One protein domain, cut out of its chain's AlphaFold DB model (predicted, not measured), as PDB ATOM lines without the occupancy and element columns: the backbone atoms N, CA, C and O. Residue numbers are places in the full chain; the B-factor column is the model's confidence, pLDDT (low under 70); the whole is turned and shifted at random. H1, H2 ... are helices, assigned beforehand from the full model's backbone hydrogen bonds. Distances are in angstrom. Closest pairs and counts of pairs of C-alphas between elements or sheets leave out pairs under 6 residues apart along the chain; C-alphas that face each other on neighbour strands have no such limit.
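AT A GLANCE: This is residues 19 to 58 of the 59 residues of the protein "PspC domain-containing protein" of Clostridiales bacterium S5-A14a (UniProt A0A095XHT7). One long helix, H2, makes the length of a rod, and a short helix, H1, is set at a steep tilt at its first end, so that the two make a corner. Most of H2 sticks out free, residues 38 to 57. The printed part has 40 residues with two named helices, H1 then H2, and no named strand; the class is all helix. The whole is extended, with a radius of gyration of the C-alphas of 14.7 A, and spans 45 by 14 by 10 A.

HOW THE PARTS SIT: H2, residues 30 to 57, touches H1, residues 19 to 26, with its residues 30 to 34 alone. The closest C-alphas are those of Gly 23 and Ala 30, 6.6 A apart. Their lines stand at a steep tilt of 66 degrees, opposite ways. Every O i to N i+4 pair is within hydrogen-bond range in H1, and 23 of 24 in H2.

IN THESE COORDINATES: H2 measures 40.4 A from C-alpha 30 at (-47.714, -32.883, 32.474) to C-alpha 57 at (-30.609, -64.744, 14.511). H1 measures 10.7 A and begins at C-alpha 19, (-45.875, -33.318, 24.798).

THE WHOLE: The C-alphas farthest apart, of Gly 27 and Glu 58, are 45.2 A apart. The printed part has no cut, and the link from H1 to H2 is tight. Mean pLDDT of the printed part is 71.5; residues 19 to 31 and 56 to 58 are under 70.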
ATOM      1  N   CYS A  19     -45.356 -33.627  23.460       52.81
ATOM      2  CA  CYS A  19     -45.875 -33.318  24.798       52.81
ATOM      3  C   CYS A  19     -46.734 -32.045  24.838       52.81
ATOM      4  O   CYS A  19     -47.592 -31.927  25.706       52.81
ATOM      5  N   GLY A  20     -46.526 -31.112  23.902       53.47
ATOM      6  CA  GLY A  20     -47.386 -29.934  23.752       53.47
ATOM      7  C   GLY A  20     -48.763 -30.294  23.189       53.47
ATOM      8  O   GLY A  20     -49.772 -29.854  23.724       53.47
ATOM      9  N   GLY A  21     -48.812 -31.156  22.168       57.22
ATOM     10  CA  GLY A  21     -50.058 -31.609  21.549       57.22
ATOM     11  C   GLY A  21     -50.882 -32.527  22.453       57.22
ATOM     12  O   GLY A  21     -52.071 -32.300  22.632       57.22
ATOM     13  N   LEU A  22     -50.272 -33.533  23.088       55.88
ATOM     14  CA  LEU A  22     -51.019 -34.456  23.956       55.88
ATOM     15  C   LEU A  22     -51.495 -33.816  25.273       55.88
ATOM     16  O   LEU A  22     -52.519 -34.234  25.811       55.88
ATOM     17  N   GLY A  23     -50.792 -32.800  25.786       55.19
ATOM     18  CA  GLY A  23     -51.239 -32.037  26.956       55.19
ATOM     19  C   GLY A  23     -52.534 -31.260  26.692       55.19
ATOM     20  O   GLY A  23     -53.434 -31.278  27.528       55.19
ATOM     21  N   GLU A  24     -52.653 -30.658  25.504       55.91
ATOM     22  CA  GLU A  24     -53.840 -29.908  25.065       55.91
ATOM     23  C   GLU A  24     -55.021 -30.839  24.716       55.91
ATOM     24  O   GLU A  24     -56.166 -30.531  25.030       55.91
ATOM     25  N   TYR A  25     -54.759 -32.015  24.127       56.09
ATOM     26  CA  TYR A  25     -55.813 -32.978  23.759       56.09
ATOM     27  C   TYR A  25     -56.455 -33.696  24.955       56.09
ATOM     28  O   TYR A  25     -57.624 -34.068  24.878       56.09
ATOM     29  N   PHE A  26     -55.707 -33.929  26.037       60.56
ATOM     30  CA  PHE A  26     -56.206 -34.688  27.190       60.56
ATOM     31  C   PHE A  26     -56.521 -33.820  28.419       60.56
ATOM     32  O   PHE A  26     -57.222 -34.294  29.307       60.56
ATOM     33  N   GLY A  27     -56.031 -32.576  28.513       61.72
ATOM     34  CA  GLY A  27     -56.206 -31.749  29.720       61.72
ATOM     35  C   GLY A  27     -55.580 -32.378  30.975       61.72
ATOM     36  O   GLY A  27     -56.000 -32.112  32.102       61.72
ATOM     37  N   VAL A  28     -54.601 -33.269  30.784       58.66
ATOM     38  CA  VAL A  28     -53.994 -34.096  31.829       58.66
ATOM     39  C   VAL A  28     -52.649 -33.505  32.257       58.66
ATOM     40  O   VAL A  28     -51.844 -33.076  31.432       58.66
ATOM     41  N   ASN A  29     -52.395 -33.520  33.570       59.69
ATOM     42  CA  ASN A  29     -51.152 -33.072  34.204       59.69
ATOM     43  C   ASN A  29     -49.896 -33.558  33.459       59.69
ATOM     44  O   ASN A  29     -49.722 -34.755  33.219       59.69
ATOM     45  N   ALA A  30     -48.963 -32.636  33.202       63.97
ATOM     46  CA  ALA A  30     -47.714 -32.883  32.474       63.97
ATOM     47  C   ALA A  30     -46.884 -34.064  33.020       63.97
ATOM     48  O   ALA A  30     -46.115 -34.675  32.280       63.97
ATOM     49  N   ASN A  31     -47.057 -34.418  34.297       68.19
ATOM     50  CA  ASN A  31     -46.365 -35.533  34.937       68.19
ATOM     51  C   ASN A  31     -46.805 -36.909  34.395       68.19
ATOM     52  O   ASN A  31     -45.971 -37.789  34.193       68.19
ATOM     53  N   ILE A  32     -48.099 -37.081  34.098       71.69
ATOM     54  CA  ILE A  32     -48.641 -38.323  33.516       71.69
ATOM     55  C   ILE A  32     -48.148 -38.484  32.080       71.69
ATOM     56  O   ILE A  32     -47.755 -39.571  31.668       71.69
ATOM     57  N   LEU A  33     -48.098 -37.379  31.338       70.88
ATOM     58  CA  LEU A  33     -47.597 -37.369  29.974       70.88
ATOM     59  C   LEU A  33     -46.113 -37.750  29.904       70.88
ATOM     60  O   LEU A  33     -45.698 -38.500  29.022       70.88
ATOM     61  N   ARG A  34     -45.325 -37.281  30.878       71.62
ATOM     62  CA  ARG A  34     -43.909 -37.632  31.024       71.62
ATOM     63  C   ARG A  34     -43.736 -39.113  31.354       71.62
ATOM     64  O   ARG A  34     -42.905 -39.764  30.734       71.62
ATOM     65  N   ALA A  35     -44.553 -39.649  32.264       75.19
ATOM     66  CA  ALA A  35     -44.559 -41.075  32.574       75.19
ATOM     67  C   ALA A  35     -44.889 -41.910  31.328       75.19
ATOM     68  O   ALA A  35     -44.110 -42.787  30.969       75.19
ATOM     69  N   LEU A  36     -45.975 -41.598  30.616       74.81
ATOM     70  CA  LEU A  36     -46.392 -42.350  29.431       74.81
ATOM     71  C   LEU A  36     -45.361 -42.277  28.298       74.81
ATOM     72  O   LEU A  36     -45.108 -43.286  27.649       74.81
ATOM     73  N   PHE A  37     -44.731 -41.119  28.083       72.94
ATOM     74  CA  PHE A  37     -43.668 -40.984  27.088       72.94
ATOM     75  C   PHE A  37     -42.423 -41.787  27.469       72.94
ATOM     76  O   PHE A  37     -41.836 -42.443  26.613       72.94
ATOM     77  N   VAL A  38     -42.025 -41.770  28.744       76.69
ATOM     78  CA  VAL A  38     -40.920 -42.607  29.229       76.69
ATOM     79  C   VAL A  38     -41.273 -44.082  29.063       76.69
ATOM     80  O   VAL A  38     -40.446 -44.825  28.556       76.69
ATOM     81  N   PHE A  39     -42.499 -44.506  29.378       75.00
ATOM     82  CA  PHE A  39     -42.948 -45.874  29.119       75.00
ATOM     83  C   PHE A  39     -42.930 -46.214  27.626       75.00
ATOM     84  O   PHE A  39     -42.388 -47.244  27.252       75.00
ATOM     85  N   ALA A  40     -43.454 -45.352  26.756       72.88
ATOM     86  CA  ALA A  40     -43.468 -45.594  25.317       72.88
ATOM     87  C   ALA A  40     -42.047 -45.650  24.735       72.88
ATOM     88  O   ALA A  40     -41.713 -46.602  24.037       72.88
ATOM     89  N   GLY A  41     -41.186 -44.685  25.068       74.00
ATOM     90  CA  GLY A  41     -39.796 -44.643  24.616       74.00
ATOM     91  C   GLY A  41     -38.961 -45.801  25.166       74.00
ATOM     92  O   GLY A  41     -38.234 -46.443  24.412       74.00
ATOM     93  N   VAL A  42     -39.112 -46.126  26.455       77.50
ATOM     94  CA  VAL A  42     -38.399 -47.248  27.085       77.50
ATOM     95  C   VAL A  42     -38.933 -48.607  26.648       77.50
ATOM     96  O   VAL A  42     -38.242 -49.586  26.865       77.50
ATOM     97  N   GLN A  43     -40.130 -48.698  26.060       76.44
ATOM     98  CA  GLN A  43     -40.655 -49.934  25.467       76.44
ATOM     99  C   GLN A  43     -40.239 -50.070  23.999       76.44
ATOM    100  O   GLN A  43     -39.841 -51.148  23.568       76.44
ATOM    101  N   ILE A  44     -40.247 -48.970  23.243       81.50
ATOM    102  CA  ILE A  44     -39.842 -48.948  21.832       81.50
ATOM    103  C   ILE A  44     -38.363 -49.287  21.644       81.50
ATOM    104  O   ILE A  44     -38.031 -50.034  20.727       81.50
ATOM    105  N   VAL A  45     -37.477 -48.792  22.514       82.12
ATOM    106  CA  VAL A  45     -36.031 -49.051  22.421       82.12
ATOM    107  C   VAL A  45     -35.679 -50.544  22.576       82.12
ATOM    108  O   VAL A  45     -35.070 -51.089  21.657       82.12
ATOM    109  N   PRO A  46     -36.058 -51.256  23.658       84.12
ATOM    110  CA  PRO A  46     -35.788 -52.685  23.792       84.12
ATOM    111  C   PRO A  46     -36.570 -53.527  22.785       84.12
ATOM    112  O   PRO A  46     -36.039 -54.537  22.343       84.12
ATOM    113  N   TYR A  47     -37.779 -53.123  22.377       83.69
ATOM    114  CA  TYR A  47     -38.512 -53.820  21.317       83.69
ATOM    115  C   TYR A  47     -37.757 -53.768  19.984       83.69
ATOM    116  O   TYR A  47     -37.605 -54.796  19.334       83.69
ATOM    117  N   LEU A  48     -37.215 -52.604  19.607       85.81
ATOM    118  CA  LEU A  48     -36.358 -52.472  18.425       85.81
ATOM    119  C   LEU A  48     -35.069 -53.287  18.556       85.81
ATOM    120  O   LEU A  48     -34.672 -53.939  17.598       85.81
ATOM    121  N   ILE A  49     -34.432 -53.291  19.730       89.12
ATOM    122  CA  ILE A  49     -33.218 -54.087  19.978       89.12
ATOM    123  C   ILE A  49     -33.512 -55.586  19.852       89.12
ATOM    124  O   ILE A  49     -32.764 -56.297  19.189       89.12
ATOM    125  N   LEU A  50     -34.604 -56.069  20.450       88.06
ATOM    126  CA  LEU A  50     -35.042 -57.462  20.350       88.06
ATOM    127  C   LEU A  50     -35.442 -57.827  18.920       88.06
ATOM    128  O   LEU A  50     -35.093 -58.908  18.467       88.06
ATOM    129  N   ALA A  51     -36.123 -56.936  18.199       87.00
ATOM    130  CA  ALA A  51     -36.468 -57.139  16.796       87.00
ATOM    131  C   ALA A  51     -35.216 -57.214  15.909       87.00
ATOM    132  O   ALA A  51     -35.157 -58.055  15.019       87.00
ATOM    133  N   LEU A  52     -34.195 -56.393  16.175       86.25
ATOM    134  CA  LEU A  52     -32.905 -56.473  15.488       86.25
ATOM    135  C   LEU A  52     -32.140 -57.748  15.858       86.25
ATOM    136  O   LEU A  52     -31.592 -58.385  14.969       86.25
ATOM    137  N   LEU A  53     -32.132 -58.160  17.130       87.56
ATOM    138  CA  LEU A  53     -31.523 -59.424  17.567       87.56
ATOM    139  C   LEU A  53     -32.228 -60.643  16.962       87.56
ATOM    140  O   LEU A  53     -31.560 -61.570  16.514       87.56
ATOM    141  N   MET A  54     -33.561 -60.632  16.917       84.50
ATOM    142  CA  MET A  54     -34.369 -61.673  16.281       84.50
ATOM    143  C   MET A  54     -34.122 -61.709  14.775       84.50
ATOM    144  O   MET A  54     -33.821 -62.768  14.242       84.50
ATOM    145  N   SER A  55     -34.131 -60.554  14.107       77.00
ATOM    146  CA  SER A  55     -33.792 -60.460  12.684       77.00
ATOM    147  C   SER A  55     -32.333 -60.821  12.383       77.00
ATOM    148  O   SER A  55     -32.026 -61.132  11.242       77.00
ATOM    149  N   CYS A  56     -31.438 -60.755  13.372       65.38
ATOM    150  CA  CYS A  56     -30.028 -61.125  13.242       65.38
ATOM    151  C   CYS A  56     -29.757 -62.600  13.595       65.38
ATOM    152  O   CYS A  56     -28.655 -63.078  13.355       65.38
ATOM    153  N   SER A  57     -30.722 -63.309  14.191       62.44
ATOM    154  CA  SER A  57     -30.609 -64.744  14.511       62.44
ATOM    155  C   SER A  57     -31.313 -65.631  13.478       62.44
ATOM    156  O   SER A  57     -31.268 -66.851  13.593       62.44
ATOM    157  N   GLU A  58     -31.984 -65.015  12.504       66.00
ATOM    158  CA  GLU A  58     -32.608 -65.674  11.359       66.00
ATOM    159  C   GLU A  58     -31.642 -65.635  10.159       66.00
ATOM    160  O   GLU A  58     -31.950 -65.066   9.114       66.00
TER     161      GLU A  58